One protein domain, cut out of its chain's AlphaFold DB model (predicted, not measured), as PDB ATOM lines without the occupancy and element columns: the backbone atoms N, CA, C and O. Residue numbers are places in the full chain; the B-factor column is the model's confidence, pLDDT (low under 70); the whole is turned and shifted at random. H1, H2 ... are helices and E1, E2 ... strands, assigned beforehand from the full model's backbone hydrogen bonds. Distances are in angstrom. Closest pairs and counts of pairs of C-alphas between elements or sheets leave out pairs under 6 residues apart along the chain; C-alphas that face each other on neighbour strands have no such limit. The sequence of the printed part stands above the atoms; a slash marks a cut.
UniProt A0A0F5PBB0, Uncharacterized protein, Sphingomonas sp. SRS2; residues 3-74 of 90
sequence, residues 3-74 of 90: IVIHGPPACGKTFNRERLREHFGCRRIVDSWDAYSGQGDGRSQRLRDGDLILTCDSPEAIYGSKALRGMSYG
ATOM      1  N   ILE A   3     185.977 285.423 159.552       97.94
ATOM      2  CA  ILE A   3     186.323 286.143 158.322       97.94
ATOM      3  C   ILE A   3     187.143 285.226 157.427       97.94
ATOM      4  O   ILE A   3     188.160 284.696 157.860       97.94
ATOM      5  N   VAL A   4     186.715 285.046 156.180       97.38
ATOM      6  CA  VAL A   4     187.421 284.254 155.170       97.38
ATOM      7  C   VAL A   4     187.979 285.186 154.108       97.38
ATOM      8  O   VAL A   4     187.226 285.903 153.450       97.38
ATOM      9  N   ILE A   5     189.296 285.159 153.924       97.50
ATOM     10  CA  ILE A   5     189.992 285.880 152.863       97.50
ATOM     11  C   ILE A   5     190.448 284.877 151.809       97.50
ATOM     12  O   ILE A   5     191.276 284.002 152.086       97.50
ATOM     13  N   HIS A   6     189.933 285.029 150.593       97.00
ATOM     14  CA  HIS A   6     190.275 284.169 149.465       97.00
ATOM     15  C   HIS A   6     191.029 284.937 148.377       97.00
ATOM     16  O   HIS A   6     190.914 286.154 148.240       97.00
ATOM     17  N   GLY A   7     191.824 284.226 147.587       94.38
ATOM     18  CA  GLY A   7     192.517 284.798 146.435       94.38
ATOM     19  C   GLY A   7     193.538 283.828 145.848       94.38
ATOM     20  O   GLY A   7     193.832 282.817 146.490       94.38
ATOM     21  N   PRO A   8     194.131 284.130 144.685       92.81
ATOM     22  CA  PRO A   8     195.102 283.252 144.038       92.81
ATOM     23  C   PRO A   8     196.301 282.891 144.938       92.81
ATOM     24  O   PRO A   8     196.644 283.646 145.860       92.81
ATOM     25  N   PRO A   9     196.980 281.760 144.688       90.19
ATOM     26  CA  PRO A   9     198.268 281.470 145.311       90.19
ATOM     27  C   PRO A   9     199.258 282.624 145.111       90.19
ATOM     28  O   PRO A   9     199.201 283.336 144.113       90.19
ATOM     29  N   ALA A  10     200.163 282.816 146.073       86.50
ATOM     30  CA  ALA A  10     201.210 283.842 146.030       86.50
ATOM     31  C   ALA A  10     200.739 285.311 145.903       86.50
ATOM     32  O   ALA A  10     201.573 286.193 145.743       86.50
ATOM     33  N   CYS A  11     199.451 285.626 146.086       88.69
ATOM     34  CA  CYS A  11     198.971 287.014 146.040       88.69
ATOM     35  C   CYS A  11     199.313 287.850 147.293       88.69
ATOM     36  O   CYS A  11     198.868 288.980 147.415       88.69
ATOM     37  N   GLY A  12     200.058 287.308 148.265       89.12
ATOM     38  CA  GLY A  12     200.478 288.052 149.460       89.12
ATOM     39  C   GLY A  12     199.547 287.965 150.680       89.12
ATOM     40  O   GLY A  12     199.804 288.660 151.663       89.12
ATOM     41  N   LYS A  13     198.521 287.094 150.679       92.56
ATOM     42  CA  LYS A  13     197.644 286.835 151.853       92.56
ATOM     43  C   LYS A  13     198.445 286.519 153.117       92.56
ATOM     44  O   LYS A  13     198.326 287.218 154.116       92.56
ATOM     45  N   THR A  14     199.301 285.502 153.037       90.88
ATOM     46  CA  THR A  14     200.145 285.026 154.142       90.88
ATOM     47  C   THR A  14     201.105 286.106 154.637       90.88
ATOM     48  O   THR A  14     201.304 286.249 155.838       90.88
ATOM     49  N   PHE A  15     201.656 286.918 153.730       92.50
ATOM     50  CA  PHE A  15     202.532 288.035 154.090       92.50
ATOM     51  C   PHE A  15     201.777 289.146 154.840       92.50
ATOM     52  O   PHE A  15     202.291 289.709 155.802       92.50
ATOM     53  N   ASN A  16     200.532 289.431 154.449       93.44
ATOM     54  CA  ASN A  16     199.700 290.481 155.045       93.44
ATOM     55  C   ASN A  16     198.778 289.990 156.176       93.44
ATOM     56  O   ASN A  16     197.929 290.747 156.646       93.44
ATOM     57  N   ARG A  17     198.920 288.738 156.622       94.38
ATOM     58  CA  ARG A  17     197.957 288.079 157.516       94.38
ATOM     59  C   ARG A  17     197.718 288.812 158.836       94.38
ATOM     60  O   ARG A  17     196.578 288.886 159.277       94.38
ATOM     61  N   GLU A  18     198.757 289.398 159.432       95.94
ATOM     62  CA  GLU A  18     198.620 290.148 160.690       95.94
ATOM     63  C   GLU A  18     197.870 291.464 160.486       95.94
ATOM     64  O   GLU A  18     196.951 291.764 161.240       95.94
ATOM     65  N   ARG A  19     198.172 292.195 159.405       95.31
ATOM     66  CA  ARG A  19     197.442 293.419 159.042       95.31
ATOM     67  C   ARG A  19     195.960 293.128 158.820       95.31
ATOM     68  O   ARG A  19     195.107 293.855 159.317       95.31
ATOM     69  N   LEU A  20     195.652 292.057 158.089       96.19
ATOM     70  CA  LEU A  20     194.272 291.625 157.867       96.19
ATOM     71  C   LEU A  20     193.606 291.228 159.190       96.19
ATOM     72  O   LEU A  20     192.477 291.630 159.457       96.19
ATOM     73  N   ARG A  21     194.313 290.488 160.052       97.00
ATOM     74  CA  ARG A  21     193.798 290.073 161.364       97.00
ATOM     75  C   ARG A  21     193.439 291.278 162.225       97.00
ATOM     76  O   ARG A  21     192.364 291.286 162.818       97.00
ATOM     77  N   GLU A  22     194.314 292.273 162.284       96.62
ATOM     78  CA  GLU A  22     194.099 293.512 163.030       96.62
ATOM     79  C   GLU A  22     192.942 294.328 162.453       96.62
ATOM     80  O   GLU A  22     192.047 294.712 163.204       96.62
ATOM     81  N   HIS A  23     192.908 294.517 161.130       96.38
ATOM     82  CA  HIS A  23     191.846 295.259 160.450       96.38
ATOM     83  C   HIS A  23     190.455 294.676 160.730       96.38
ATOM     84  O   HIS A  23     189.530 295.407 161.073       96.38
ATOM     85  N   PHE A  24     190.314 293.350 160.647       96.19
ATOM     86  CA  PHE A  24     189.048 292.665 160.907       96.19
ATOM     87  C   PHE A  24     188.799 292.350 162.394       96.19
ATOM     88  O   PHE A  24     187.808 291.694 162.722       96.19
ATOM     89  N   GLY A  25     189.686 292.759 163.310       96.00
ATOM     90  CA  GLY A  25     189.540 292.498 164.749       96.00
ATOM     91  C   GLY A  25     189.542 291.008 165.123       96.00
ATOM     92  O   GLY A  25     188.955 290.608 166.132       96.00
ATOM     93  N   CYS A  26     190.175 290.168 164.305       96.94
ATOM     94  CA  CYS A  26     190.244 288.728 164.517       96.94
ATOM     95  C   CYS A  26     191.298 288.363 165.577       96.94
ATOM     96  O   CYS A  26     192.323 289.023 165.766       96.94
ATOM     97  N   ARG A  27     191.047 287.271 166.302       95.50
ATOM     98  CA  ARG A  27     191.877 286.804 167.424       95.50
ATOM     99  C   ARG A  27     192.895 285.755 167.002       95.50
ATOM    100  O   ARG A  27     193.926 285.620 167.651       95.50
ATOM    101  N   ARG A  28     192.599 284.996 165.946       94.25
ATOM    102  CA  ARG A  28     193.410 283.861 165.502       94.25
ATOM    103  C   ARG A  28     193.451 283.794 163.984       94.25
ATOM    104  O   ARG A  28     192.451 284.085 163.338       94.25
ATOM    105  N   ILE A  29     194.596 283.395 163.440       94.75
ATOM    106  CA  ILE A  29     194.778 283.147 162.007       94.75
ATOM    107  C   ILE A  29     194.742 281.642 161.772       94.75
ATOM    108  O   ILE A  29     195.374 280.880 162.506       94.75
ATOM    109  N   VAL A  30     193.995 281.234 160.756       93.81
ATOM    110  CA  VAL A  30     193.994 279.887 160.196       93.81
ATOM    111  C   VAL A  30     194.504 280.016 158.766       93.81
ATOM    112  O   VAL A  30     193.761 280.416 157.870       93.81
ATOM    113  N   ASP A  31     195.795 279.759 158.582       90.62
ATOM    114  CA  ASP A  31     196.450 279.829 157.276       90.62
ATOM    115  C   ASP A  31     196.328 278.483 156.545       90.62
ATOM    116  O   ASP A  31     196.025 277.444 157.147       90.62
ATOM    117  N   SER A  32     196.534 278.517 155.229       87.50
ATOM    118  CA  SER A  32     196.489 277.334 154.360       87.50
ATOM    119  C   SER A  32     195.225 276.478 154.547       87.50
ATOM    120  O   SER A  32     195.308 275.249 154.598       87.50
ATOM    121  N   TRP A  33     194.062 277.115 154.720       93.38
ATOM    122  CA  TRP A  33     192.815 276.398 154.972       93.38
ATOM    123  C   TRP A  33     192.198 275.841 153.687       93.38
ATOM    124  O   TRP A  33     192.117 276.552 152.684       93.38
ATOM    125  N   ASP A  34     191.725 274.599 153.753       90.75
ATOM    126  CA  ASP A  34     191.082 273.870 152.659       90.75
ATOM    127  C   ASP A  34     189.583 273.675 152.936       90.75
ATOM    128  O   ASP A  34     189.176 273.085 153.945       90.75
ATOM    129  N   ALA A  35     188.748 274.160 152.021       89.94
ATOM    130  CA  ALA A  35     187.301 274.210 152.165       89.94
ATOM    131  C   ALA A  35     186.626 272.834 152.099       89.94
ATOM    132  O   ALA A  35     185.542 272.654 152.668       89.94
ATOM    133  N   TYR A  36     187.262 271.858 151.447       86.25
ATOM    134  CA  TYR A  36     186.725 270.509 151.269       86.25
ATOM    135  C   TYR A  36     186.922 269.638 152.513       86.25
ATOM    136  O   TYR A  36     186.003 268.935 152.943       86.25
ATOM    137  N   SER A  37     188.113 269.692 153.102       83.50
ATOM    138  CA  SER A  37     188.519 268.912 154.271       83.50
ATOM    139  C   SER A  37     188.301 269.647 155.595       83.50
ATOM    140  O   SER A  37     188.215 269.004 156.642       83.50
ATOM    141  N   GLY A  38     188.203 270.980 155.570       79.88
ATOM    142  CA  GLY A  38     188.124 271.827 156.761       79.88
ATOM    143  C   GLY A  38     189.434 271.896 157.557       79.88
ATOM    144  O   GLY A  38     189.423 272.294 158.725       79.88
ATOM    145  N   GLN A  39     190.555 271.476 156.968       78.81
ATOM    146  CA  GLN A  39     191.868 271.503 157.611       78.81
ATOM    147  C   GLN A  39     192.603 272.815 157.326       78.81
ATOM    148  O   GLN A  39     192.390 273.426 156.289       78.81
ATOM    149  N   GLY A  40     193.482 273.237 158.238       69.12
ATOM    150  CA  GLY A  40     194.423 274.344 158.028       69.12
ATOM    151  C   GLY A  40     195.777 274.007 158.646       69.12
ATOM    152  O   GLY A  40     195.826 273.325 159.674       69.12
ATOM    153  N   ASP A  41     196.865 274.416 157.994       69.19
ATOM    154  CA  ASP A  41     198.253 274.028 158.314       69.19
ATOM    155  C   ASP A  41     198.421 272.521 158.629       69.19
ATOM    156  O   ASP A  41     199.087 272.121 159.588       69.19
ATOM    157  N   GLY A  42     197.754 271.660 157.849       61.06
ATOM    158  CA  GLY A  42     197.836 270.198 157.984       61.06
ATOM    159  C   GLY A  42     197.189 269.621 159.251       61.06
ATOM    160  O   GLY A  42     197.480 268.487 159.631       61.06
ATOM    161  N   ARG A  43     196.336 270.388 159.941       63.19
ATOM    162  CA  ARG A  43     195.584 269.936 161.121       63.19
ATOM    163  C   ARG A  43     194.095 270.206 160.946       63.19
ATOM    164  O   ARG A  43     193.695 271.203 160.352       63.19
ATOM    165  N   SER A  44     193.255 269.346 161.530       63.78
ATOM    166  CA  SER A  44     191.827 269.652 161.678       63.78
ATOM    167  C   SER A  44     191.659 270.919 162.517       63.78
ATOM    168  O   SER A  44     191.991 270.940 163.704       63.78
ATOM    169  N   GLN A  45     191.141 271.978 161.897       74.19
ATOM    170  CA  GLN A  45     190.916 273.264 162.544       74.19
ATOM    171  C   GLN A  45     189.445 273.353 162.932       74.19
ATOM    172  O   GLN A  45     188.568 273.535 162.093       74.19
ATOM    173  N   ARG A  46     189.152 273.246 164.231       84.94
ATOM    174  CA  ARG A  46     187.817 273.603 164.720       84.94
ATOM    175  C   ARG A  46     187.678 275.120 164.639       84.94
ATOM    176  O   ARG A  46     188.262 275.819 165.470       84.94
ATOM    177  N   LEU A  47     186.934 275.587 163.638       90.56
ATOM    178  CA  LEU A  47     186.661 277.001 163.404       90.56
ATOM    179  C   LEU A  47     185.798 277.587 164.525       90.56
ATOM    180  O   LEU A  47     184.970 276.891 165.124       90.56
ATOM    181  N   ARG A  48     186.035 278.857 164.850       92.62
ATOM    182  CA  ARG A  48     185.370 279.597 165.927       92.62
ATOM    183  C   ARG A  48     185.248 281.069 165.562       92.62
ATOM    184  O   ARG A  48     186.002 281.596 164.752       92.62
ATOM    185  N   ASP A  49     184.328 281.750 166.231       94.44
ATOM    186  CA  ASP A  49     184.206 283.198 166.121       94.44
ATOM    187  C   ASP A  49     185.524 283.921 166.431       94.44
ATOM    188  O   ASP A  49     186.184 283.643 167.435       94.44
ATOM    189  N   GLY A  50     185.870 284.887 165.575       95.19
ATOM    190  CA  GLY A  50     187.131 285.619 165.642       95.19
ATOM    191  C   GLY A  50     188.293 284.942 164.910       95.19
ATOM    192  O   GLY A  50     189.412 285.446 165.008       95.19
ATOM    193  N   ASP A  51     188.064 283.835 164.199       95.81
ATOM    194  CA  ASP A  51     189.052 283.282 163.274       95.81
ATOM    195  C   ASP A  51     189.094 284.091 161.968       95.81
ATOM    196  O   ASP A  51     188.061 284.351 161.345       95.81
ATOM    197  N   LEU A  52     190.312 284.435 161.547       97.12
ATOM    198  CA  LEU A  52     190.645 284.878 160.200       97.12
ATOM    199  C   LEU A  52     191.184 283.679 159.417       97.12
ATOM    200  O   LEU A  52     192.258 283.167 159.728       97.12
ATOM    201  N   ILE A  53     190.459 283.257 158.394       95.81
ATOM    202  CA  ILE A  53     190.813 282.141 157.524       95.81
ATOM    203  C   ILE A  53     191.446 282.688 156.249       95.81
ATOM    204  O   ILE A  53     190.876 283.567 155.606       95.81
ATOM    205  N   LEU A  54     192.597 282.144 155.862       95.44
ATOM    206  CA  LEU A  54     193.231 282.412 154.576       95.44
ATOM    207  C   LEU A  54     193.162 281.155 153.711       95.44
ATOM    208  O   LEU A  54     193.585 280.078 154.129       95.44
ATOM    209  N   THR A  55     192.644 281.297 152.494       95.31
ATOM    210  CA  THR A  55     192.494 280.172 151.563       95.31
ATOM    211  C   THR A  55     192.740 280.592 150.114       95.31
ATOM    212  O   THR A  55     192.681 281.775 149.764       95.31
ATOM    213  N   CYS A  56     193.071 279.616 149.270       94.88
ATOM    214  CA  CYS A  56     193.119 279.779 147.817       94.88
ATOM    215  C   CYS A  56     191.886 279.191 147.118       94.88
ATOM    216  O   CYS A  56     191.810 279.246 145.893       94.88
ATOM    217  N   ASP A  57     190.936 278.653 147.882       95.19
ATOM    218  CA  ASP A  57     189.711 278.081 147.342       95.19
ATOM    219  C   ASP A  57     188.785 279.148 146.762       95.19
ATOM    220  O   ASP A  57     188.817 280.326 147.137       95.19
ATOM    221  N   SER A  58     187.946 278.720 145.820       94.38
ATOM    222  CA  SER A  58     186.959 279.595 145.203       94.38
ATOM    223  C   SER A  58     185.826 279.933 146.183       94.38
ATOM    224  O   SER A  58     185.553 279.160 147.111       94.38
ATOM    225  N   PRO A  59     185.113 281.056 145.979       94.56
ATOM    226  CA  PRO A  59     183.935 281.393 146.775       94.56
ATOM    227  C   PRO A  59     182.918 280.249 146.848       94.56
ATOM    228  O   PRO A  59     182.390 279.968 147.918       94.56
ATOM    229  N   GLU A  60     182.683 279.536 145.744       95.00
ATOM    230  CA  GLU A  60     181.732 278.420 145.683       95.00
ATOM    231  C   GLU A  60     182.131 277.280 146.629       95.00
ATOM    232  O   GLU A  60     181.283 276.749 147.349       95.00
ATOM    233  N   ALA A  61     183.422 276.932 146.674       94.81
ATOM    234  CA  ALA A  61     183.937 275.919 147.591       94.81
ATOM    235  C   ALA A  61     183.818 276.370 149.057       94.81
ATOM    236  O   ALA A  61     183.421 275.581 149.917       94.81
ATOM    237  N   ILE A  62     184.085 277.650 149.338       95.50
ATOM    238  CA  ILE A  62     183.954 278.242 150.678       95.50
ATOM    239  C   ILE A  62     182.495 278.187 151.147       95.50
ATOM    240  O   ILE A  62     182.217 277.646 152.219       95.50
ATOM    241  N   TYR A  63     181.551 278.682 150.339       94.75
ATOM    242  CA  TYR A  63     180.122 278.676 150.673       94.75
ATOM    243  C   TYR A  63     179.550 277.256 150.793       94.75
ATOM    244  O   TYR A  63     178.642 277.015 151.591       94.75
ATOM    245  N   GLY A  64     180.092 276.303 150.029       93.75
ATOM    246  CA  GLY A  64     179.734 274.886 150.093       93.75
ATOM    247  C   GLY A  64     180.385 274.108 151.243       93.75
ATOM    248  O   GLY A  64     180.050 272.937 151.448       93.75
ATOM    249  N   SER A  65     181.305 274.714 152.001       93.19
ATOM    250  CA  SER A  65     182.087 273.993 153.003       93.19
ATOM    251  C   SER A  65     181.227 273.485 154.160       93.19
ATOM    252  O   SER A  65     180.543 274.237 154.862       93.19
ATOM    253  N   LYS A  66     181.340 272.184 154.446       91.31
ATOM    254  CA  LYS A  66     180.698 271.564 155.617       91.31
ATOM    255  C   LYS A  66     181.214 272.144 156.935       91.31
ATOM    256  O   LYS A  66     180.462 272.164 157.905       91.31
ATOM    257  N   ALA A  67     182.461 272.614 156.967       90.00
ATOM    258  CA  ALA A  67     183.086 273.166 158.164       90.00
ATOM    259  C   ALA A  67     182.528 274.546 158.554       90.00
ATOM    260  O   ALA A  67     182.594 274.909 159.724       90.00
ATOM    261  N   LEU A  68     181.942 275.283 157.601       91.38
ATOM    262  CA  LEU A  68     181.298 276.584 157.822       91.38
ATOM    263  C   LEU A  68     179.769 276.483 157.959       91.38
ATOM    264  O   LEU A  68     179.090 277.485 158.198       91.38
ATOM    265  N   ARG A  69     179.193 275.282 157.821       91.12
ATOM    266  CA  ARG A  69     177.741 275.083 157.827       91.12
ATOM    267  C   ARG A  69     177.126 275.524 159.159       91.12
ATOM    268  O   ARG A  69     177.476 275.008 160.214       91.12
ATOM    269  N   GLY A  70     176.163 276.445 159.091       91.00
ATOM    270  CA  GLY A  70     175.476 276.991 160.269       91.00
ATOM    271  C   GLY A  70     176.295 278.014 161.063       91.00
ATOM    272  O   GLY A  70     175.832 278.469 162.106       91.00
ATOM    273  N   MET A  71     177.489 278.385 160.591       92.62
ATOM    274  CA  MET A  71     178.297 279.447 161.189       92.62
ATOM    275  C   MET A  71     177.964 280.804 160.557       92.62
ATOM    276  O   MET A  71     177.539 280.877 159.406       92.62
ATOM    277  N   SER A  72     178.198 281.887 161.300       94.69
ATOM    278  CA  SER A  72     178.170 283.246 160.755       94.69
ATOM    279  C   SER A  72     179.572 283.640 160.292       94.69
ATOM    280  O   SER A  72     180.516 283.649 161.095       94.69
ATOM    281  N   TYR A  73     179.719 283.948 159.004       96.50
ATOM    282  CA  TYR A  73     181.001 284.298 158.402       96.50
ATOM    283  C   TYR A  73     180.867 285.340 157.287       96.50
ATOM    284  O   TYR A  73     179.844 285.413 156.610       96.50
ATOM    285  N   GLY A  74     181.923 286.133 157.106       96.81
ATOM    286  CA  GLY A  74     182.119 287.014 155.954       96.81
ATOM    287  C   GLY A  74     183.155 286.429 154.997       96.81
ATOM    288  O   GLY A  74     184.106 285.784 155.438       96.81
TER     289      GLY A  74
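AT A GLANCE: This is residues 3 to 74 of the 90 residues of an uncharacterized protein of Sphingomonas sp. SRS2 (UniProt A0A0F5PBB0). With little regular structure, this is a small parallel sheet of three short strands, with helix H1 over one face and mostly loops on the side away from H1. The 72 printed residues run E1, H1, E2, E3, H2, a mixed class with 24 residues in named elements; the sheet's order is E1 E3 E2. It is compact, radius of gyration of the C-alphas 11.1 A, spanning 28 by 24 by 21 A.

IN THESE COORDINATES: E1, residues 3 to 6, begins at C-alpha 3 (186.323, 286.143, 158.322). H1 is residues 17 to 23, 9.9 A long; E2, 28 to 30; E3, 51 to 55, 12.6 A. H2, residues 59 to 63, ends at C-alpha 63 (180.122, 278.676, 150.673).

HOW THE PARTS SIT: E3 is parallel to E1 (N 5 and O 53, 2.8 A) and E2 (N 30 and O 52, 2.8 A). E1, H1, E2 form a split strand-helix-strand unit, E3 between its strands, with a right-handed crossover. H1 is on the sheet, height 9.1 A. H2 only grazes it. In both helices every O i to N i+4 pair is within hydrogen-bond range.

THE WHOLE: The printed part has no cut. The link E2 to E3 is long. Residues 40 to 44 have pLDDT under 70.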